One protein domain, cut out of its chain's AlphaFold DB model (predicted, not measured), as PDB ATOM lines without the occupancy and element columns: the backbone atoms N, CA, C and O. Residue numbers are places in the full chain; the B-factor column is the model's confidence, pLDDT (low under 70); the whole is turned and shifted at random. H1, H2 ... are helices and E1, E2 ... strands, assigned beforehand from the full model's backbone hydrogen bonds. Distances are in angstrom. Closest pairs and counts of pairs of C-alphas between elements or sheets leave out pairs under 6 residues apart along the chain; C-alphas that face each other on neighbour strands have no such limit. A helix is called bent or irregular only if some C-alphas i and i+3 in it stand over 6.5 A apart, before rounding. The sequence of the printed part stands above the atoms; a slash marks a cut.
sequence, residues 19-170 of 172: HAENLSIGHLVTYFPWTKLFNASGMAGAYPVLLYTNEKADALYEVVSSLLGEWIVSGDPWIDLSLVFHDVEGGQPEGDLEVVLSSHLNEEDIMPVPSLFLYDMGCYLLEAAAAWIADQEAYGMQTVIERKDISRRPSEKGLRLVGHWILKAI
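AT A GLANCE: This is residues 19 to 170 of the 172 residues of an uncharacterized protein of Porphyromonas gingivalis SJD12 (UniProt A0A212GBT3). A twisted sheet of five strands curls round one long helix, H5, which lies in its hollow. H1 crosses H5, and H2, H3 and H4 gather toward one end of the sheet, away from the tip of the E2 and E3 hairpin. The printed part has 152 residues, with five named helices and five named strands in the order E1 H1 H2 H3 H4 E2 E3 H5 E4 E5. The sheet has the order E1, E2, E3, E5, E4, all antiparallel, and the class is mixed, helices and strands. The whole is compact, with a radius of gyration of the C-alphas of 16.3 A and spans of 51 by 41 by 24 A.

IN THESE COORDINATES: E1, residues 19 to 24, begins at C-alpha 19 (-80.623, -30.013, -36.997). H1 is residues 25 to 31 and is irregular, with C-alphas 27 and 30 being 7.4 A apart. H2 is residues 34 to 40 and H3 residues 49 to 52. H4, residues 55 to 74, is 28.8 A long and begins at C-alpha 55 (-107.967, -43.685, -10.474). E2, residues 78 to 86, spans 26.7 A, and E3, residues 94 to 102, spans 25.9 A. H5, residues 118 to 136, is 26.8 A long. E4, residues 142 to 152, spans 30.4 A. E5, residues 160 to 170, spans 31.9 A and ends at C-alpha 170 (-87.677, -13.562, -22.905).

HOW THE PARTS SIT: The edge strands are E1 and E4. E1 and E2 have N 20 and O 81 within hydrogen-bond range at 3.1 A. The hairpin E2 and E3 has N 82 and O 98 at 2.9 A, E3 and E5 have N 97 and O 165 at 2.9 A, and the hairpin E4 and E5 has N 146 and O 166 at 2.9 A. H5 is on one face of the sheet, giving two layers, a sheet with a helix on one face; its closest C-alphas to E3 are those of Leu 126 and Val 99, 6.5 A apart. E3, H5 and E4 form a split strand-helix-strand unit, two strands running the same way with E5 between them, and its crossover is right-handed. With its residues 125 to 132 alone, H5 touches H1, about perpendicular at 75 degrees, closest at the C-alphas of Ala 128 and Tyr 31, 4.8 A. With residues 68 to 72 alone, H4 touches H1 at a shallow tilt of 29 degrees, opposite ways, closest at the C-alphas of Ile 72 and Gly 26, 5.6 A. H4 only grazes the sheet, with residues 71 to 74. H3 and H4 touch only at the corner, closest at the C-alphas of Leu 51 and Asp 58, 4.9 A. H2 and H4 are close but not clearly touching, with the C-alphas of Phe 38 and Ala 57 6.6 A apart. H4 and H5 are apart. In H2, H4 and H5 every O i to N i+4 pair is within hydrogen-bond range; H1 has 1 of 3, beside 2 of 4 O i to N i+3 pairs, and H3 is too short for an O i to N i+4 pair.

THE WHOLE: The two C-alphas farthest apart, those of Glu 55 and Glu 89, are 51.5 A apart. The printed part has no cut. The link from E3 to H5, residues 103 to 117, is long. Mean pLDDT of the printed part is 92.3, and residue 90 is under 70.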
ATOM      1  N   HIS A  19     -80.047 -28.979 -36.148       94.81
ATOM      2  CA  HIS A  19     -80.623 -30.013 -36.997       94.81
ATOM      3  C   HIS A  19     -80.347 -31.374 -36.384       94.81
ATOM      4  O   HIS A  19     -79.204 -31.677 -36.036       94.81
ATOM      5  N   ALA A  20     -81.383 -32.196 -36.262       94.31
ATOM      6  CA  ALA A  20     -81.239 -33.565 -35.800       94.31
ATOM      7  C   ALA A  20     -82.249 -34.474 -36.501       94.31
ATOM      8  O   ALA A  20     -83.393 -34.095 -36.733       94.31
ATOM      9  N   GLU A  21     -81.810 -35.684 -36.824       94.94
ATOM     10  CA  GLU A  21     -82.594 -36.668 -37.565       94.94
ATOM     11  C   GLU A  21     -82.642 -37.988 -36.806       94.94
ATOM     12  O   GLU A  21     -81.691 -38.351 -36.107       94.94
ATOM     13  N   ASN A  22     -83.724 -38.738 -37.002       93.50
ATOM     14  CA  ASN A  22     -83.953 -40.062 -36.428       93.50
ATOM     15  C   ASN A  22     -83.808 -40.088 -34.897       93.50
ATOM     16  O   ASN A  22     -83.302 -41.052 -34.315       93.50
ATOM     17  N   LEU A  23     -84.252 -39.020 -34.232       94.88
ATOM     18  CA  LEU A  23     -84.260 -38.932 -32.782       94.88
ATOM     19  C   LEU A  23     -85.264 -39.922 -32.196       94.88
ATOM     20  O   LEU A  23     -86.430 -39.983 -32.597       94.88
ATOM     21  N   SER A  24     -84.808 -40.661 -31.186       94.56
ATOM     22  CA  SER A  24     -85.687 -41.494 -30.374       94.56
ATOM     23  C   SER A  24     -86.630 -40.619 -29.554       94.56
ATOM     24  O   SER A  24     -86.203 -39.661 -28.903       94.56
ATOM     25  N   ILE A  25     -87.899 -41.016 -29.470       95.50
ATOM     26  CA  ILE A  25     -88.856 -40.372 -28.564       95.50
ATOM     27  C   ILE A  25     -88.468 -40.504 -27.082       95.50
ATOM     28  O   ILE A  25     -89.040 -39.815 -26.241       95.50
ATOM     29  N   GLY A  26     -87.476 -41.338 -26.741       94.56
ATOM     30  CA  GLY A  26     -86.949 -41.464 -25.380       94.56
ATOM     31  C   GLY A  26     -86.431 -40.144 -24.803       94.56
ATOM     32  O   GLY A  26     -86.592 -39.901 -23.609       94.56
ATOM     33  N   HIS A  27     -85.906 -39.250 -25.648       90.75
ATOM     34  CA  HIS A  27     -85.485 -37.903 -25.240       90.75
ATOM     35  C   HIS A  27     -86.661 -37.017 -24.792       90.75
ATOM     36  O   HIS A  27     -86.467 -36.039 -24.076       90.75
ATOM     37  N   LEU A  28     -87.883 -37.365 -25.201       93.06
ATOM     38  CA  LEU A  28     -89.066 -36.514 -25.090       93.06
ATOM     39  C   LEU A  28     -89.977 -36.894 -23.927       93.06
ATOM     40  O   LEU A  28     -90.857 -36.122 -23.558       93.06
ATOM     41  N   VAL A  29     -89.796 -38.080 -23.340       91.06
ATOM     42  CA  VAL A  29     -90.731 -38.643 -22.349       91.06
ATOM     43  C   VAL A  29     -90.902 -37.732 -21.134       91.06
ATOM     44  O   VAL A  29     -92.012 -37.575 -20.631       91.06
ATOM     45  N   THR A  30     -89.828 -37.078 -20.687       93.94
ATOM     46  CA  THR A  30     -89.875 -36.134 -19.558       93.94
ATOM     47  C   THR A  30     -90.650 -34.857 -19.878       93.94
ATOM     48  O   THR A  30     -91.115 -34.186 -18.960       93.94
ATOM     49  N   TYR A  31     -90.817 -34.540 -21.164       96.31
ATOM     50  CA  TYR A  31     -91.551 -33.384 -21.681       96.31
ATOM     51  C   TYR A  31     -92.967 -33.740 -22.143       96.31
ATOM     52  O   TYR A  31     -93.697 -32.872 -22.628       96.31
ATOM     53  N   PHE A  32     -93.382 -35.002 -21.994       97.31
ATOM     54  CA  PHE A  32     -94.696 -35.445 -22.439       97.31
ATOM     55  C   PHE A  32     -95.812 -34.653 -21.726       97.31
ATOM     56  O   PHE A  32     -95.819 -34.562 -20.492       97.31
ATOM     57  N   PRO A  33     -96.783 -34.073 -22.461       96.81
ATOM     58  CA  PRO A  33     -97.749 -33.131 -21.901       96.81
ATOM     59  C   PRO A  33     -98.916 -33.832 -21.178       96.81
ATOM     60  O   PRO A  33    -100.083 -33.681 -21.546       96.81
ATOM     61  N   TRP A  34     -98.619 -34.561 -20.097       97.44
ATOM     62  CA  TRP A  34     -99.576 -35.360 -19.313       97.44
ATOM     63  C   TRP A  34    -100.858 -34.609 -18.934       97.44
ATOM     64  O   TRP A  34    -101.963 -35.112 -19.126       97.44
ATOM     65  N   THR A  35    -100.735 -33.368 -18.457       96.44
ATOM     66  CA  THR A  35    -101.895 -32.535 -18.095       96.44
ATOM     67  C   THR A  35    -102.838 -32.302 -19.283       96.44
ATOM     68  O   THR A  35    -104.055 -32.317 -19.108       96.44
ATOM     69  N   LYS A  36    -102.312 -32.111 -20.503       95.56
ATOM     70  CA  LYS A  36    -103.150 -31.925 -21.701       95.56
ATOM     71  C   LYS A  36    -103.887 -33.212 -22.062       95.56
ATOM     72  O   LYS A  36    -105.090 -33.153 -22.303       95.56
ATOM     73  N   LEU A  37    -103.195 -34.353 -22.017       95.75
ATOM     74  CA  LEU A  37    -103.797 -35.669 -22.239       95.75
ATOM     75  C   LEU A  37    -104.967 -35.925 -21.274       95.75
ATOM     76  O   LEU A  37    -106.050 -36.339 -21.698       95.75
ATOM     77  N   PHE A  38    -104.775 -35.655 -19.980       95.88
ATOM     78  CA  PHE A  38    -105.825 -35.874 -18.984       95.88
ATOM     79  C   PHE A  38    -107.026 -34.956 -19.190       95.88
ATOM     80  O   PHE A  38    -108.164 -35.430 -19.175       95.88
ATOM     81  N   ASN A  39    -106.783 -33.674 -19.467       94.00
ATOM     82  CA  ASN A  39    -107.849 -32.721 -19.758       94.00
ATOM     83  C   ASN A  39    -108.646 -33.125 -21.011       94.00
ATOM     84  O   ASN A  39    -109.875 -33.074 -20.987       94.00
ATOM     85  N   ALA A  40    -107.975 -33.585 -22.074       92.75
ATOM     86  CA  ALA A  40    -108.628 -34.100 -23.282       92.75
ATOM     87  C   ALA A  40    -109.478 -35.351 -22.999       92.75
ATOM     88  O   ALA A  40    -110.525 -35.552 -23.610       92.75
ATOM     89  N   SER A  41    -109.074 -36.144 -22.008       92.06
ATOM     90  CA  SER A  41    -109.824 -37.302 -21.510       92.06
ATOM     91  C   SER A  41    -110.915 -36.936 -20.486       92.06
ATOM     92  O   SER A  41    -111.484 -37.817 -19.841       92.06
ATOM     93  N   GLY A  42    -111.215 -35.645 -20.309       92.69
ATOM     94  CA  GLY A  42    -112.270 -35.152 -19.421       92.69
ATOM     95  C   GLY A  42    -111.911 -35.161 -17.932       92.69
ATOM     96  O   GLY A  42    -112.804 -35.091 -17.087       92.69
ATOM     97  N   MET A  43    -110.625 -35.258 -17.592       94.56
ATOM     98  CA  MET A  43    -110.144 -35.267 -16.212       94.56
ATOM     99  C   MET A  43    -109.507 -33.921 -15.876       94.56
ATOM    100  O   MET A  43    -108.451 -33.584 -16.398       94.56
ATOM    101  N   ALA A  44    -110.152 -33.153 -14.997       92.75
ATOM    102  CA  ALA A  44    -109.659 -31.845 -14.583       92.75
ATOM    103  C   ALA A  44    -108.587 -31.969 -13.491       92.75
ATOM    104  O   ALA A  44    -108.834 -32.552 -12.435       92.75
ATOM    105  N   GLY A  45    -107.421 -31.370 -13.725       92.12
ATOM    106  CA  GLY A  45    -106.339 -31.274 -12.746       92.12
ATOM    107  C   GLY A  45    -104.969 -31.230 -13.412       92.12
ATOM    108  O   GLY A  45    -104.852 -31.385 -14.623       92.12
ATOM    109  N   ALA A  46    -103.926 -31.000 -12.617       94.81
ATOM    110  CA  ALA A  46    -102.547 -30.985 -13.097       94.81
ATOM    111  C   ALA A  46    -101.835 -32.300 -12.763       94.81
ATOM    112  O   ALA A  46    -101.959 -32.822 -11.652       94.81
ATOM    113  N   TYR A  47    -101.044 -32.811 -13.704       95.25
ATOM    114  CA  TYR A  47    -100.040 -33.831 -13.412       95.25
ATOM    115  C   TYR A  47     -98.907 -33.236 -12.543       95.25
ATOM    116  O   TYR A  47     -98.561 -32.069 -12.742       95.25
ATOM    117  N   PRO A  48     -98.312 -33.988 -11.592       95.62
ATOM    118  CA  PRO A  48     -98.651 -35.361 -11.197       95.62
ATOM    119  C   PRO A  48     -99.742 -35.453 -10.120       95.62
ATOM    120  O   PRO A  48    -100.200 -36.547  -9.815       95.62
ATOM    121  N   VAL A  49    -100.191 -34.326  -9.554       96.31
ATOM    122  CA  VAL A  49    -101.152 -34.288  -8.431       96.31
ATOM    123  C   VAL A  49    -102.437 -35.067  -8.736       96.31
ATOM    124  O   VAL A  49    -102.973 -35.750  -7.863       96.31
ATOM    125  N   LEU A  50    -102.910 -35.002  -9.983       95.94
ATOM    126  CA  LEU A  50    -104.111 -35.699 -10.431       95.94
ATOM    127  C   LEU A  50    -104.031 -37.225 -10.243       95.94
ATOM    128  O   LEU A  50    -105.049 -37.831  -9.916       95.94
ATOM    129  N   LEU A  51    -102.844 -37.832 -10.369       96.56
ATOM    130  CA  LEU A  51    -102.672 -39.285 -10.236       96.56
ATOM    131  C   LEU A  51    -103.060 -39.787  -8.840       96.56
ATOM    132  O   LEU A  51    -103.695 -40.824  -8.699       96.56
ATOM    133  N   TYR A  52    -102.779 -39.000  -7.800       94.62
ATOM    134  CA  TYR A  52    -103.089 -39.370  -6.415       94.62
ATOM    135  C   TYR A  52    -104.569 -39.220  -6.043       94.62
ATOM    136  O   TYR A  52    -104.964 -39.571  -4.933       94.62
ATOM    137  N   THR A  53    -105.380 -38.636  -6.927       94.31
ATOM    138  CA  THR A  53    -106.772 -38.264  -6.625       94.31
ATOM    139  C   THR A  53    -107.782 -38.819  -7.623       94.31
ATOM    140  O   THR A  53    -108.985 -38.726  -7.380       94.31
ATOM    141  N   ASN A  54    -107.326 -39.408  -8.733       95.94
ATOM    142  CA  ASN A  54    -108.187 -39.899  -9.799       95.94
ATOM    143  C   ASN A  54    -107.662 -41.225 -10.374       95.94
ATOM    144  O   ASN A  54    -106.739 -41.238 -11.185       95.94
ATOM    145  N   GLU A  55    -108.321 -42.329 -10.020       95.31
ATOM    146  CA  GLU A  55    -107.967 -43.685 -10.474       95.31
ATOM    147  C   GLU A  55    -107.988 -43.842 -12.004       95.31
ATOM    148  O   GLU A  55    -107.231 -44.632 -12.560       95.31
ATOM    149  N   LYS A  56    -108.828 -43.078 -12.720       94.31
ATOM    150  CA  LYS A  56    -108.837 -43.111 -14.192       94.31
ATOM    151  C   LYS A  56    -107.595 -42.449 -14.781       94.31
ATOM    152  O   LYS A  56    -107.128 -42.887 -15.828       94.31
ATOM    153  N   ALA A  57    -107.084 -41.402 -14.131       96.19
ATOM    154  CA  ALA A  57    -105.860 -40.736 -14.560       96.19
ATOM    155  C   ALA A  57    -104.651 -41.644 -14.325       96.19
ATOM    156  O   ALA A  57    -103.814 -41.761 -15.214       96.19
ATOM    157  N   ASP A  58    -104.617 -42.328 -13.181       96.81
ATOM    158  CA  ASP A  58    -103.609 -43.337 -12.850       96.81
ATOM    159  C   ASP A  58    -103.606 -44.496 -13.865       96.81
ATOM    160  O   ASP A  58    -102.595 -44.768 -14.508       96.81
ATOM    161  N   ALA A  59    -104.772 -45.087 -14.143       95.06
ATOM    162  CA  ALA A  59    -104.890 -46.154 -15.138       95.06
ATOM    163  C   ALA A  59    -104.491 -45.704 -16.558       95.06
ATOM    164  O   ALA A  59    -103.842 -46.455 -17.286       95.06
ATOM    165  N   LEU A  60    -104.864 -44.484 -16.969       95.69
ATOM    166  CA  LEU A  60    -104.461 -43.945 -18.270       95.69
ATOM    167  C   LEU A  60    -102.952 -43.679 -18.329       95.69
ATOM    168  O   LEU A  60    -102.331 -43.947 -19.355       95.69
ATOM    169  N   TYR A  61    -102.368 -43.169 -17.242       96.44
ATOM    170  CA  TYR A  61    -100.933 -42.938 -17.129       96.44
ATOM    171  C   TYR A  61    -100.140 -44.233 -17.313       96.44
ATOM    172  O   TYR A  61     -99.217 -44.255 -18.123       96.44
ATOM    173  N   GLU A  62    -100.522 -45.311 -16.628       96.00
ATOM    174  CA  GLU A  62     -99.856 -46.615 -16.740       96.00
ATOM    175  C   GLU A  62     -99.892 -47.156 -18.177       96.00
ATOM    176  O   GLU A  62     -98.865 -47.538 -18.741       96.00
ATOM    177  N   VAL A  63    -101.065 -47.118 -18.819       95.56
ATOM    178  CA  VAL A  63    -101.226 -47.619 -20.191       95.56
ATOM    179  C   VAL A  63    -100.417 -46.796 -21.194       95.56
ATOM    180  O   VAL A  63     -99.733 -47.361 -22.048       95.56
ATOM    181  N   VAL A  64    -100.469 -45.466 -21.097       96.06
ATOM    182  CA  VAL A  64     -99.723 -44.587 -22.009       96.06
ATOM    183  C   VAL A  64     -98.222 -44.684 -21.752       96.06
ATOM    184  O   VAL A  64     -97.455 -44.719 -22.706       96.06
ATOM    185  N   SER A  65     -97.791 -44.800 -20.496       96.31
ATOM    186  CA  SER A  65     -96.376 -44.992 -20.154       96.31
ATOM    187  C   SER A  65     -95.835 -46.307 -20.713       96.31
ATOM    188  O   SER A  65     -94.740 -46.322 -21.273       96.31
ATOM    189  N   SER A  66     -96.611 -47.394 -20.627       96.06
ATOM    190  CA  SER A  66     -96.252 -48.677 -21.240       96.06
ATOM    191  C   SER A  66     -96.119 -48.554 -22.758       96.06
ATOM    192  O   SER A  66     -95.117 -48.992 -23.317       96.06
ATOM    193  N   LEU A  67     -97.083 -47.904 -23.419       94.75
ATOM    194  CA  LEU A  67     -97.052 -47.687 -24.867       94.75
ATOM    195  C   LEU A  67     -95.835 -46.856 -25.301       94.75
ATOM    196  O   LEU A  67     -95.144 -47.219 -26.249       94.75
ATOM    197  N   LEU A  68     -95.539 -45.764 -24.588       96.19
ATOM    198  CA  LEU A  68     -94.339 -44.963 -24.834       96.19
ATOM    199  C   LEU A  68     -93.070 -45.806 -24.650       96.19
ATOM    200  O   LEU A  68     -92.157 -45.714 -25.464       96.19
ATOM    201  N   GLY A  69     -93.024 -46.661 -23.626       96.56
ATOM    202  CA  GLY A  69     -91.926 -47.604 -23.409       96.56
ATOM    203  C   GLY A  69     -91.725 -48.570 -24.580       96.56
ATOM    204  O   GLY A  69     -90.595 -48.761 -25.028       96.56
ATOM    205  N   GLU A  70     -92.806 -49.137 -25.114       95.25
ATOM    206  CA  GLU A  70     -92.762 -50.014 -26.289       95.25
ATOM    207  C   GLU A  70     -92.235 -49.285 -27.529       95.25
ATOM    208  O   GLU A  70     -91.354 -49.804 -28.214       95.25
ATOM    209  N   TRP A  71     -92.710 -48.063 -27.778       95.38
ATOM    210  CA  TRP A  71     -92.276 -47.227 -28.900       95.38
ATOM    211  C   TRP A  71     -90.806 -46.798 -28.814       95.38
ATOM    212  O   TRP A  71     -90.100 -46.741 -29.820       95.38
ATOM    213  N   ILE A  72     -90.299 -46.547 -27.604       96.00
ATOM    214  CA  ILE A  72     -88.870 -46.282 -27.387       96.00
ATOM    215  C   ILE A  72     -88.035 -47.507 -27.765       96.00
ATOM    216  O   ILE A  72     -86.999 -47.365 -28.412       96.00
ATOM    217  N   VAL A  73     -88.473 -48.704 -27.363       96.00
ATOM    218  CA  VAL A  73     -87.755 -49.959 -27.631       96.00
ATOM    219  C   VAL A  73     -87.814 -50.336 -29.112       96.00
ATOM    220  O   VAL A  73     -86.823 -50.834 -29.646       96.00
ATOM    221  N   SER A  74     -88.946 -50.106 -29.781       94.56
ATOM    222  CA  SER A  74     -89.093 -50.374 -31.215       94.56
ATOM    223  C   SER A  74     -88.333 -49.371 -32.089       94.56
ATOM    224  O   SER A  74     -87.982 -49.707 -33.220       94.56
ATOM    225  N   GLY A  75     -88.078 -48.160 -31.580       94.88
ATOM    226  CA  GLY A  75     -87.563 -47.040 -32.370       94.88
ATOM    227  C   GLY A  75     -88.608 -46.450 -33.324       94.88
ATOM    228  O   GLY A  75     -88.242 -45.830 -34.319       94.88
ATOM    229  N   ASP A  76     -89.892 -46.678 -33.050       94.19
ATOM    230  CA  ASP A  76     -91.019 -46.227 -33.862       94.19
ATOM    231  C   ASP A  76     -92.141 -45.718 -32.937       94.19
ATOM    232  O   ASP A  76     -92.671 -46.519 -32.160       94.19
ATOM    233  N   PRO A  77     -92.515 -44.422 -32.986       94.94
ATOM    234  CA  PRO A  77     -92.087 -43.400 -33.952       94.94
ATOM    235  C   PRO A  77     -90.702 -42.791 -33.688       94.94
ATOM    236  O   PRO A  77     -90.138 -42.920 -32.601       94.94
ATOM    237  N   TRP A  78     -90.189 -42.063 -34.686       96.19
ATOM    238  CA  TRP A  78     -88.984 -41.229 -34.588       96.19
ATOM    239  C   TRP A  78     -89.264 -39.777 -34.986       96.19
ATOM    240  O   TRP A  78     -90.277 -39.469 -35.627       96.19
ATOM    241  N   ILE A  79     -88.354 -38.886 -34.584       97.25
ATOM    242  CA  ILE A  79     -88.445 -37.443 -34.811       97.25
ATOM    243  C   ILE A  79     -87.268 -36.935 -35.644       97.25
ATOM    244  O   ILE A  79     -86.117 -37.262 -35.364       97.25
ATOM    245  N   ASP A  80     -87.566 -36.057 -36.594       97.31
ATOM    246  CA  ASP A  80     -86.598 -35.156 -37.215       97.31
ATOM    247  C   ASP A  80     -86.941 -33.717 -36.796       97.31
ATOM    248  O   ASP A  80     -88.120 -33.367 -36.694       97.31
ATOM    249  N   LEU A  81     -85.939 -32.882 -36.530       96.50
ATOM    250  CA  LEU A  81     -86.135 -31.478 -36.168       96.50
ATOM    251  C   LEU A  81     -85.178 -30.560 -36.913       96.50
ATOM    252  O   LEU A  81     -84.028 -30.915 -37.181       96.50
ATOM    253  N   SER A  82     -85.662 -29.352 -37.176       97.38
ATOM    254  CA  SER A  82     -84.884 -28.250 -37.719       97.38
ATOM    255  C   SER A  82     -85.274 -26.966 -36.998       97.38
ATOM    256  O   SER A  82     -86.440 -26.581 -37.007       97.38
ATOM    257  N   LEU A  83     -84.307 -26.325 -36.351       96.56
ATOM    258  CA  LEU A  83     -84.456 -25.030 -35.701       96.56
ATOM    259  C   LEU A  83     -83.538 -24.033 -36.395       96.56
ATOM    260  O   LEU A  83     -82.313 -24.176 -36.363       96.56
ATOM    261  N   VAL A  84     -84.136 -23.028 -37.023       95.75
ATOM    262  CA  VAL A  84     -83.415 -21.995 -37.762       95.75
ATOM    263  C   VAL A  84     -83.633 -20.658 -37.081       95.75
ATOM    264  O   VAL A  84     -84.758 -20.174 -37.009       95.75
ATOM    265  N   PHE A  85     -82.552 -20.060 -36.594       93.06
ATOM    266  CA  PHE A  85     -82.591 -18.737 -36.000       93.06
ATOM    267  C   PHE A  85     -82.419 -17.650 -37.046       93.06
ATOM    268  O   PHE A  85     -81.671 -17.788 -38.019       93.06
ATOM    269  N   HIS A  86     -83.109 -16.544 -36.816       90.06
ATOM    270  CA  HIS A  86     -82.984 -15.347 -37.616       90.06
ATOM    271  C   HIS A  86     -82.935 -14.102 -36.728       90.06
ATOM    272  O   HIS A  86     -83.628 -13.994 -35.712       90.06
ATOM    273  N   ASP A  87     -82.122 -13.136 -37.152       84.19
ATOM    274  CA  ASP A  87     -82.034 -11.839 -36.494       84.19
ATOM    275  C   ASP A  87     -83.353 -11.081 -36.645       84.19
ATOM    276  O   ASP A  87     -83.934 -10.997 -37.732       84.19
ATOM    277  N   VAL A  88     -83.810 -10.486 -35.546       78.94
ATOM    278  CA  VAL A  88     -84.954  -9.577 -35.539       78.94
ATOM    279  C   VAL A  88     -84.432  -8.170 -35.278       78.94
ATOM    280  O   VAL A  88     -83.738  -7.933 -34.290       78.94
ATOM    281  N   GLU A  89     -84.734  -7.223 -36.172       75.81
ATOM    282  CA  GLU A  89     -84.251  -5.841 -36.049       75.81
ATOM    283  C   GLU A  89     -84.615  -5.244 -34.679       75.81
ATOM    284  O   GLU A  89     -85.784  -5.011 -34.370       75.81
ATOM    285  N   GLY A  90     -83.591  -4.974 -33.863       69.94
ATOM    286  CA  GLY A  90     -83.748  -4.364 -32.541       69.94
ATOM    287  C   GLY A  90     -84.315  -5.289 -31.457       69.94
ATOM    288  O   GLY A  90     -84.726  -4.776 -30.418       69.94
ATOM    289  N   GLY A  91     -84.346  -6.606 -31.683       75.94
ATOM    290  CA  GLY A  91     -84.837  -7.603 -30.729       75.94
ATOM    291  C   GLY A  91     -83.869  -8.767 -30.504       75.94
ATOM    292  O   GLY A  91     -82.795  -8.832 -31.099       75.94
ATOM    293  N   GLN A  92     -84.271  -9.685 -29.623       80.75
ATOM    294  CA  GLN A  92     -83.616 -10.987 -29.465       80.75
ATOM    295  C   GLN A  92     -83.851 -11.849 -30.721       80.75
ATOM    296  O   GLN A  92     -84.882 -11.668 -31.381       80.75
ATOM    297  N   PRO A  93     -82.947 -12.792 -31.046       85.62
ATOM    298  CA  PRO A  93     -83.173 -13.754 -32.121       85.62
ATOM    299  C   PRO A  93     -84.504 -14.499 -31.954       85.62
ATOM    300  O   PRO A  93     -84.953 -14.767 -30.835       85.62
ATOM    301  N   GLU A  94     -85.124 -14.866 -33.069       91.81
ATOM    302  CA  GLU A  94     -86.283 -15.760 -33.091       91.81
ATOM    303  C   GLU A  94     -85.923 -17.025 -33.870       91.81
ATOM    304  O   GLU A  94     -85.186 -16.970 -34.853       91.81
ATOM    305  N   GLY A  95     -86.394 -18.172 -33.382       94.69
ATOM    306  CA  GLY A  95     -86.140 -19.479 -33.972       94.69
ATOM    307  C   GLY A  95     -87.396 -20.069 -34.598       94.69
ATOM    308  O   GLY A  95     -88.367 -20.337 -33.889       94.69
ATOM    309  N   ASP A  96     -87.359 -20.324 -35.900       96.69
ATOM    310  CA  ASP A  96     -88.353 -21.127 -36.606       96.69
ATOM    311  C   ASP A  96     -88.062 -22.610 -36.351       96.69
ATOM    312  O   ASP A  96     -87.048 -23.140 -36.811       96.69
ATOM    313  N   LEU A  97     -88.943 -23.283 -35.610       97.94
ATOM    314  CA  LEU A  97     -88.834 -24.709 -35.314       97.94
ATOM    315  C   LEU A  97     -89.796 -25.515 -36.186       97.94
ATOM    316  O   LEU A  97     -91.012 -25.367 -36.063       97.94
ATOM    317  N   GLU A  98     -89.262 -26.449 -36.965       98.31
ATOM    318  CA  GLU A  98     -90.002 -27.553 -37.572       98.31
ATOM    319  C   GLU A  98     -89.693 -28.851 -36.819       98.31
ATOM    320  O   GLU A  98     -88.534 -29.191 -36.579       98.31
ATOM    321  N   VAL A  99     -90.740 -29.599 -36.465       98.12
ATOM    322  CA  VAL A  99     -90.614 -30.963 -35.942       98.12
ATOM    323  C   VAL A  99     -91.452 -31.899 -36.800       98.12
ATOM    324  O   VAL A  99     -92.655 -31.695 -36.980       98.12
ATOM    325  N   VAL A 100     -90.823 -32.956 -37.297       97.88
ATOM    326  CA  VAL A 100     -91.451 -34.004 -38.094       97.88
ATOM    327  C   VAL A 100     -91.476 -35.286 -37.280       97.88
ATOM    328  O   VAL A 100     -90.435 -35.805 -36.896       97.88
ATOM    329  N   LEU A 101     -92.671 -35.822 -37.051       97.38
ATOM    330  CA  LEU A 101     -92.857 -37.160 -36.504       97.38
ATOM    331  C   LEU A 101     -93.186 -38.115 -37.639       97.38
ATOM    332  O   LEU A 101     -94.147 -37.894 -38.383       97.38
ATOM    333  N   SER A 102     -92.417 -39.193 -37.727       96.12
ATOM    334  CA  SER A 102     -92.631 -40.266 -38.690       96.12
ATOM    335  C   SER A 102     -92.796 -41.595 -37.965       96.12
ATOM    336  O   SER A 102     -92.186 -41.836 -36.923       96.12
ATOM    337  N   SER A 103     -93.658 -42.448 -38.507       95.00
ATOM    338  CA  SER A 103     -93.955 -43.755 -37.942       95.00
ATOM    339  C   SER A 103     -94.350 -44.744 -39.021       95.00
ATOM    340  O   SER A 103     -94.962 -44.352 -40.015       95.00
ATOM    341  N   HIS A 104     -94.091 -46.035 -38.809       94.25
ATOM    342  CA  HIS A 104     -94.700 -47.078 -39.639       94.25
ATOM    343  C   HIS A 104     -96.108 -47.458 -39.164       94.25
ATOM    344  O   HIS A 104     -96.812 -48.169 -39.886       94.25
ATOM    345  N   LEU A 105     -96.528 -46.964 -37.995       90.25
ATOM    346  CA  LEU A 105     -97.855 -47.191 -37.435       90.25
ATOM    347  C   LEU A 105     -98.934 -46.505 -38.282       90.25
ATOM    348  O   LEU A 105     -98.756 -45.389 -38.778       90.25
ATOM    349  N   ASN A 106    -100.072 -47.169 -38.424       85.56
ATOM    350  CA  ASN A 106    -101.246 -46.732 -39.168       85.56
ATOM    351  C   ASN A 106    -102.412 -46.466 -38.213       85.56
ATOM    352  O   ASN A 106    -102.445 -46.950 -37.088       85.56
ATOM    353  N   GLU A 107    -103.427 -45.730 -38.671       76.00
ATOM    354  CA  GLU A 107    -104.627 -45.476 -37.850       76.00
ATOM    355  C   GLU A 107    -105.422 -46.741 -37.507       76.00
ATOM    356  O   GLU A 107    -106.223 -46.728 -36.577       76.00
ATOM    357  N   GLU A 108    -105.214 -47.816 -38.266       75.44
ATOM    358  CA  GLU A 108    -105.819 -49.124 -38.020       75.44
ATOM    359  C   GLU A 108    -105.123 -49.891 -36.884       75.44
ATOM    360  O   GLU A 108    -105.689 -50.866 -36.381       75.44
ATOM    361  N   ASP A 109    -103.929 -49.461 -36.457       79.62
ATOM    362  CA  ASP A 109    -103.241 -50.072 -35.326       79.62
ATOM    363  C   ASP A 109    -104.018 -49.794 -34.036       79.62
ATOM    364  O   ASP A 109    -104.350 -48.655 -33.688       79.62
ATOM    365  N   ILE A 110    -104.354 -50.875 -33.330       71.56
ATOM    366  CA  ILE A 110    -105.238 -50.817 -32.169       71.56
ATOM    367  C   ILE A 110    -104.509 -50.128 -31.019       71.56
ATOM    368  O   ILE A 110    -103.576 -50.677 -30.433       71.56
ATOM    369  N   MET A 111    -104.995 -48.947 -30.649       83.62
ATOM    370  CA  MET A 111    -104.558 -48.264 -29.439       83.62
ATOM    371  C   MET A 111    -105.082 -49.004 -28.197       83.62
ATOM    372  O   MET A 111    -106.230 -49.463 -28.186       83.62
ATOM    373  N   PRO A 112    -104.291 -49.094 -27.112       82.00
ATOM    374  CA  PRO A 112    -104.677 -49.836 -25.909       82.00
ATOM    375  C   PRO A 112    -105.858 -49.196 -25.159       82.00
ATOM    376  O   PRO A 112    -106.490 -49.838 -24.320       82.00
ATOM    377  N   VAL A 113    -106.179 -47.938 -25.474       81.69
ATOM    378  CA  VAL A 113    -107.322 -47.201 -24.932       81.69
ATOM    379  C   VAL A 113    -108.233 -46.783 -26.093       81.69
ATOM    380  O   VAL A 113    -107.773 -46.049 -26.965       81.69
ATOM    381  N   PRO A 114    -109.527 -47.163 -26.104       78.25
ATOM    382  CA  PRO A 114    -110.437 -46.861 -27.218       78.25
ATOM    383  C   PRO A 114    -110.647 -45.370 -27.515       78.25
ATOM    384  O   PRO A 114    -111.057 -45.012 -28.612       78.25
ATOM    385  N   SER A 115    -110.422 -44.504 -26.526       80.69
ATOM    386  CA  SER A 115    -110.537 -43.048 -26.664       80.69
ATOM    387  C   SER A 115    -109.224 -42.365 -27.049       80.69
ATOM    388  O   SER A 115    -109.188 -41.140 -27.111       80.69
ATOM    389  N   LEU A 116    -108.146 -43.128 -27.237       86.81
ATOM    390  CA  LEU A 116    -106.838 -42.611 -27.606       86.81
ATOM    391  C   LEU A 116    -106.586 -42.902 -29.081       86.81
ATOM    392  O   LEU A 116    -106.666 -44.049 -29.509       86.81
ATOM    393  N   PHE A 117    -106.257 -41.867 -29.846       90.25
ATOM    394  CA  PHE A 117    -105.960 -41.995 -31.267       90.25
ATOM    395  C   PHE A 117    -104.466 -41.814 -31.518       90.25
ATOM    396  O   PHE A 117    -103.804 -40.992 -30.877       90.25
ATOM    397  N   LEU A 118    -103.938 -42.548 -32.499       91.56
ATOM    398  CA  LEU A 118    -102.536 -42.445 -32.906       91.56
ATOM    399  C   LEU A 118    -102.171 -41.007 -33.325       91.56
ATOM    400  O   LEU A 118    -101.089 -40.519 -33.006       91.56
ATOM    401  N   TYR A 119    -103.099 -40.305 -33.984       92.38
ATOM    402  CA  TYR A 119    -102.934 -38.896 -34.347       92.38
ATOM    403  C   TYR A 119    -102.700 -37.996 -33.123       92.38
ATOM    404  O   TYR A 119    -101.773 -37.185 -33.127       92.38
ATOM    405  N   ASP A 120    -103.505 -38.152 -32.069       93.12
ATOM    406  CA  ASP A 120    -103.396 -37.328 -30.862       93.12
ATOM    407  C   ASP A 120    -102.094 -37.620 -30.116       93.12
ATOM    408  O   ASP A 120    -101.402 -36.695 -29.694       93.12
ATOM    409  N   MET A 121    -101.709 -38.896 -30.030       94.56
ATOM    410  CA  MET A 121    -100.416 -39.293 -29.470       94.56
ATOM    411  C   MET A 121     -99.246 -38.685 -30.237       94.56
ATOM    412  O   MET A 121     -98.327 -38.145 -29.622       94.56
ATOM    413  N   GLY A 122     -99.306 -38.699 -31.568       95.44
ATOM    414  CA  GLY A 122     -98.313 -38.029 -32.397       95.44
ATOM    415  C   GLY A 122     -98.262 -36.518 -32.138       95.44
ATOM    416  O   GLY A 122     -97.178 -35.952 -32.037       95.44
ATOM    417  N   CYS A 123     -99.410 -35.863 -31.943       96.56
ATOM    418  CA  CYS A 123     -99.452 -34.445 -31.578       96.56
ATOM    419  C   CYS A 123     -98.824 -34.176 -30.202       96.56
ATOM    420  O   CYS A 123     -98.097 -33.196 -30.054       96.56
ATOM    421  N   TYR A 124     -99.059 -35.033 -29.204       97.12
ATOM    422  CA  TYR A 124     -98.429 -34.893 -27.887       97.12
ATOM    423  C   TYR A 124     -96.911 -35.085 -27.942       97.12
ATOM    424  O   TYR A 124     -96.188 -34.344 -27.282       97.12
ATOM    425  N   LEU A 125     -96.420 -36.028 -28.751       97.50
ATOM    426  CA  LEU A 125     -94.983 -36.234 -28.964       97.50
ATOM    427  C   LEU A 125     -94.327 -35.050 -29.677       97.50
ATOM    428  O   LEU A 125     -93.243 -34.626 -29.290       97.50
ATOM    429  N   LEU A 126     -95.003 -34.478 -30.673       97.75
ATOM    430  CA  LEU A 126     -94.568 -33.255 -31.340       97.75
ATOM    431  C   LEU A 126     -94.465 -32.069 -30.365       97.75
ATOM    432  O   LEU A 126     -93.476 -31.340 -30.375       97.75
ATOM    433  N   GLU A 127     -95.448 -31.894 -29.480       97.19
ATOM    434  CA  GLU A 127     -95.385 -30.864 -28.435       97.19
ATOM    435  C   GLU A 127     -94.271 -31.128 -27.411       97.19
ATOM    436  O   GLU A 127     -93.627 -30.183 -26.956       97.19
ATOM    437  N   ALA A 128     -94.013 -32.394 -27.075       97.56
ATOM    438  CA  ALA A 128     -92.913 -32.779 -26.195       97.56
ATOM    439  C   ALA A 128     -91.543 -32.494 -26.833       97.56
ATOM    440  O   ALA A 128     -90.660 -31.974 -26.158       97.56
ATOM    441  N   ALA A 129     -91.376 -32.769 -28.132       97.38
ATOM    442  CA  ALA A 129     -90.175 -32.421 -28.896       97.38
ATOM    443  C   ALA A 129     -89.922 -30.915 -28.918       97.38
ATOM    444  O   ALA A 129     -88.804 -30.473 -28.663       97.38
ATOM    445  N   ALA A 130     -90.975 -30.137 -29.162       96.81
ATOM    446  CA  ALA A 130     -90.915 -28.687 -29.158       96.81
ATOM    447  C   ALA A 130     -90.489 -28.138 -27.781       96.81
ATOM    448  O   ALA A 130     -89.603 -27.293 -27.691       96.81
ATOM    449  N   ALA A 131     -91.068 -28.658 -26.696       95.75
ATOM    450  CA  ALA A 131     -90.682 -28.270 -25.341       95.75
ATOM    451  C   ALA A 131     -89.249 -28.701 -24.984       95.75
ATOM    452  O   ALA A 131     -88.525 -27.936 -24.355       95.75
ATOM    453  N   TRP A 132     -88.836 -29.899 -25.406       95.50
ATOM    454  CA  TRP A 132     -87.487 -30.404 -25.173       95.50
ATOM    455  C   TRP A 132     -86.431 -29.518 -25.835       95.50
ATOM    456  O   TRP A 132     -85.524 -29.057 -25.148       95.50
ATOM    457  N   ILE A 133     -86.565 -29.222 -27.133       94.19
ATOM    458  CA  ILE A 133     -85.572 -28.397 -27.834       94.19
ATOM    459  C   ILE A 133     -85.553 -26.957 -27.307       94.19
ATOM    460  O   ILE A 133     -84.487 -26.369 -27.181       94.19
ATOM    461  N   ALA A 134     -86.707 -26.410 -26.910       92.69
ATOM    462  CA  ALA A 134     -86.781 -25.088 -26.289       92.69
ATOM    463  C   ALA A 134     -86.009 -25.000 -24.964       92.69
ATOM    464  O   ALA A 134     -85.479 -23.935 -24.655       92.69
ATOM    465  N   ASP A 135     -85.971 -26.089 -24.189       91.75
ATOM    466  CA  ASP A 135     -85.194 -26.183 -22.950       91.75
ATOM    467  C   ASP A 135     -83.698 -26.383 -23.232       91.75
ATOM    468  O   ASP A 135     -82.864 -25.729 -22.609       91.75
ATOM    469  N   GLN A 136     -83.345 -27.226 -24.214       90.00
ATOM    470  CA  GLN A 136     -81.941 -27.435 -24.600       90.00
ATOM    471  C   GLN A 136     -81.293 -26.154 -25.133       90.00
ATOM    472  O   GLN A 136     -80.171 -25.827 -24.753       90.00
ATOM    473  N   GLU A 137     -82.025 -25.399 -25.950       89.44
ATOM    474  CA  GLU A 137     -81.528 -24.169 -26.568       89.44
ATOM    475  C   GLU A 137     -81.771 -22.925 -25.710       89.44
ATOM    476  O   GLU A 137     -81.539 -21.811 -26.164       89.44
ATOM    477  N   ALA A 138     -82.236 -23.079 -24.467       84.50
ATOM    478  CA  ALA A 138     -82.479 -21.950 -23.578       84.50
ATOM    479  C   ALA A 138     -81.181 -21.295 -23.076       84.50
ATOM    480  O   ALA A 138     -81.176 -20.099 -22.797       84.50
ATOM    481  N   TYR A 139     -80.096 -22.062 -22.909       82.88
ATOM    482  CA  TYR A 139     -78.793 -21.602 -22.386       82.88
ATOM    483  C   TYR A 139     -78.883 -20.709 -21.129       82.88
ATOM    484  O   TYR A 139     -78.133 -19.752 -20.952       82.88
ATOM    485  N   GLY A 140     -79.819 -21.025 -20.228       78.00
ATOM    486  CA  GLY A 140     -80.059 -20.268 -18.992       78.00
ATOM    487  C   GLY A 140     -80.959 -19.036 -19.148       78.00
ATOM    488  O   GLY A 140     -81.260 -18.385 -18.148       78.00
ATOM    489  N   MET A 141     -81.424 -18.733 -20.361       82.31
ATOM    490  CA  MET A 141     -82.478 -17.754 -20.613       82.31
ATOM    491  C   MET A 141     -83.858 -18.374 -20.403       82.31
ATOM    492  O   MET A 141     -84.060 -19.578 -20.540       82.31
ATOM    493  N   GLN A 142     -84.844 -17.538 -20.097       85.19
ATOM    494  CA  GLN A 142     -86.232 -17.969 -20.160       85.19
ATOM    495  C   GLN A 142     -86.690 -17.929 -21.620       85.19
ATOM    496  O   GLN A 142     -86.497 -16.918 -22.291       85.19
ATOM    497  N   THR A 143     -87.313 -18.997 -22.114       89.00
ATOM    498  CA  THR A 143     -87.822 -19.065 -23.490       89.00
ATOM    499  C   THR A 143     -89.347 -19.183 -23.523       89.00
ATOM    500  O   THR A 143     -89.981 -19.711 -22.604       89.00
ATOM    501  N   VAL A 144     -89.960 -18.663 -24.587       91.62
ATOM    502  CA  VAL A 144     -91.341 -18.975 -24.977       91.62
ATOM    503  C   VAL A 144     -91.302 -19.772 -26.260       91.62
ATOM    504  O   VAL A 144     -90.623 -19.391 -27.210       91.62
ATOM    505  N   ILE A 145     -92.109 -20.826 -26.301       93.69
ATOM    506  CA  ILE A 145     -92.395 -21.551 -27.526       93.69
ATOM    507  C   ILE A 145     -93.871 -21.406 -27.904       93.69
ATOM    508  O   ILE A 145     -94.775 -21.754 -27.143       93.69
ATOM    509  N   GLU A 146     -94.121 -20.854 -29.088       94.94
ATOM    510  CA  GLU A 146     -95.460 -20.586 -29.608       94.94
ATOM    511  C   GLU A 146     -95.781 -21.546 -30.754       94.94
ATOM    512  O   GLU A 146     -95.133 -21.519 -31.798       94.94
ATOM    513  N   ARG A 147     -96.813 -22.379 -30.588       96.38
ATOM    514  CA  ARG A 147     -97.282 -23.285 -31.645       96.38
ATOM    515  C   ARG A 147     -97.961 -22.503 -32.767       96.38
ATOM    516  O   ARG A 147     -98.923 -21.784 -32.505       96.38
ATOM    517  N   LYS A 148     -97.528 -22.718 -34.011       96.88
ATOM    518  CA  LYS A 148     -98.181 -22.179 -35.214       96.88
ATOM    519  C   LYS A 148     -99.195 -23.158 -35.777       96.88
ATOM    520  O   LYS A 148    -100.379 -22.837 -35.856       96.88
ATOM    521  N   ASP A 149     -98.765 -24.376 -36.084       97.12
ATOM    522  CA  ASP A 149     -99.655 -25.430 -36.555       97.12
ATOM    523  C   ASP A 149     -99.104 -26.825 -36.253       97.12
ATOM    524  O   ASP A 149     -97.935 -27.005 -35.926       97.12
ATOM    525  N   ILE A 150     -99.993 -27.814 -36.328       97.00
ATOM    526  CA  ILE A 150     -99.623 -29.211 -36.565       97.00
ATOM    527  C   ILE A 150    -100.530 -29.698 -37.682       97.00
ATOM    528  O   ILE A 150    -101.743 -29.471 -37.639       97.00
ATOM    529  N   SER A 151     -99.952 -30.376 -38.661       95.38
ATOM    530  CA  SER A 151    -100.669 -30.927 -39.798       95.38
ATOM    531  C   SER A 151    -100.215 -32.350 -40.102       95.38
ATOM    532  O   SER A 151     -99.042 -32.709 -39.983       95.38
ATOM    533  N   ARG A 152    -101.163 -33.184 -40.537       94.62
ATOM    534  CA  ARG A 152    -100.840 -34.477 -41.137       94.62
ATOM    535  C   ARG A 152    -100.307 -34.255 -42.549       94.62
ATOM    536  O   ARG A 152    -100.898 -33.506 -43.329       94.62
ATOM    537  N   ARG A 153     -99.226 -34.950 -42.893       92.81
ATOM    538  CA  ARG A 153     -98.680 -34.970 -44.253       92.81
ATOM    539  C   ARG A 153     -98.898 -36.336 -44.900       92.81
ATOM    540  O   ARG A 153     -98.963 -37.338 -44.189       92.81
ATOM    541  N   PRO A 154     -99.019 -36.394 -46.238       87.44
ATOM    542  CA  PRO A 154     -99.000 -37.663 -46.948       87.44
ATOM    543  C   PRO A 154     -97.732 -38.451 -46.603       87.44
ATOM    544  O   PRO A 154     -96.633 -37.891 -46.590       87.44
ATOM    545  N   SER A 155     -97.898 -39.743 -46.345       84.50
ATOM    546  CA  SER A 155     -96.806 -40.694 -46.160       84.50
ATOM    547  C   SER A 155     -97.103 -41.949 -46.963       84.50
ATOM    548  O   SER A 155     -98.251 -42.386 -47.032       84.50
ATOM    549  N   GLU A 156     -96.073 -42.537 -47.564       79.75
ATOM    550  CA  GLU A 156     -96.179 -43.853 -48.204       79.75
ATOM    551  C   GLU A 156     -96.189 -44.992 -47.174       79.75
ATOM    552  O   GLU A 156     -96.569 -46.116 -47.495       79.75
ATOM    553  N   LYS A 157     -95.748 -44.712 -45.941       75.88
ATOM    554  CA  LYS A 157     -95.609 -45.677 -44.850       75.88
ATOM    555  C   LYS A 157     -96.084 -45.017 -43.555       75.88
ATOM    556  O   LYS A 157     -95.439 -44.082 -43.091       75.88
ATOM    557  N   GLY A 158     -97.215 -45.472 -43.021       90.00
ATOM    558  CA  GLY A 158     -97.710 -45.072 -41.703       90.00
ATOM    559  C   GLY A 158     -98.012 -43.583 -41.518       90.00
ATOM    560  O   GLY A 158     -98.376 -42.859 -42.450       90.00
ATOM    561  N   LEU A 159     -97.909 -43.134 -40.272       93.25
ATOM    562  CA  LEU A 159     -98.201 -41.773 -39.852       93.25
ATOM    563  C   LEU A 159     -97.029 -40.834 -40.144       93.25
ATOM    564  O   LEU A 159     -95.895 -41.089 -39.749       93.25
ATOM    565  N   ARG A 160     -97.336 -39.673 -40.730       95.88
ATOM    566  CA  ARG A 160     -96.422 -38.530 -40.766       95.88
ATOM    567  C   ARG A 160     -97.119 -37.256 -40.317       95.88
ATOM    568  O   ARG A 160     -98.111 -36.835 -40.924       95.88
ATOM    569  N   LEU A 161     -96.592 -36.639 -39.269       97.19
ATOM    570  CA  LEU A 161     -97.053 -35.358 -38.747       97.19
ATOM    571  C   LEU A 161     -95.924 -34.339 -38.826       97.19
ATOM    572  O   LEU A 161     -94.764 -34.676 -38.620       97.19
ATOM    573  N   VAL A 162     -96.279 -33.093 -39.112       98.06
ATOM    574  CA  VAL A 162     -95.353 -31.961 -39.086       98.06
ATOM    575  C   VAL A 162     -95.961 -30.893 -38.203       98.06
ATOM    576  O   VAL A 162     -97.139 -30.570 -38.359       98.06
ATOM    577  N   GLY A 163     -95.174 -30.367 -37.278       98.25
ATOM    578  CA  GLY A 163     -95.541 -29.200 -36.498       98.25
ATOM    579  C   GLY A 163     -94.534 -28.078 -36.663       98.25
ATOM    580  O   GLY A 163     -93.353 -28.329 -36.901       98.25
ATOM    581  N   HIS A 164     -95.025 -26.853 -36.494       98.38
ATOM    582  CA  HIS A 164     -94.208 -25.650 -36.522       98.38
ATOM    583  C   HIS A 164     -94.426 -24.815 -35.262       98.38
ATOM    584  O   HIS A 164     -95.566 -24.614 -34.817       98.38
ATOM    585  N   TRP A 165     -93.333 -24.291 -34.717       98.19
ATOM    586  CA  TRP A 165     -93.327 -23.384 -33.576       98.19
ATOM    587  C   TRP A 165     -92.374 -22.223 -33.817       98.19
ATOM    588  O   TRP A 165     -91.467 -22.313 -34.634       98.19
ATOM    589  N   ILE A 166     -92.574 -21.155 -33.052       96.19
ATOM    590  CA  ILE A 166     -91.600 -20.076 -32.916       96.19
ATOM    591  C   ILE A 166     -91.024 -20.121 -31.510       96.19
ATOM    592  O   ILE A 166     -91.779 -20.081 -30.535       96.19
ATOM    593  N   LEU A 167     -89.703 -20.191 -31.418       94.44
ATOM    594  CA  LEU A 167     -88.940 -20.106 -30.182       94.44
ATOM    595  C   LEU A 167     -88.409 -18.682 -30.006       94.44
ATOM    596  O   LEU A 167     -87.784 -18.131 -30.908       94.44
ATOM    597  N   LYS A 168     -88.643 -18.086 -28.837       91.88
ATOM    598  CA  LYS A 168     -88.176 -16.735 -28.502       91.88
ATOM    599  C   LYS A 168     -87.534 -16.725 -27.129       91.88
ATOM    600  O   LYS A 168     -88.070 -17.340 -26.207       91.88
ATOM    601  N   ALA A 169     -86.452 -15.975 -26.968       86.94
ATOM    602  CA  ALA A 169     -85.954 -15.622 -25.646       86.94
ATOM    603  C   ALA A 169     -86.833 -14.525 -25.020       86.94
ATOM    604  O   ALA A 169     -87.318 -13.622 -25.704       86.94
ATOM    605  N   ILE A 170     -87.043 -14.605 -23.709       82.62
ATOM    606  CA  ILE A 170     -87.677 -13.562 -22.905       82.62
ATOM    607  C   ILE A 170     -86.568 -12.783 -22.211       82.62
ATOM    608  O   ILE A 170     -85.722 -13.369 -21.536       82.62
TER     609      ILE A 170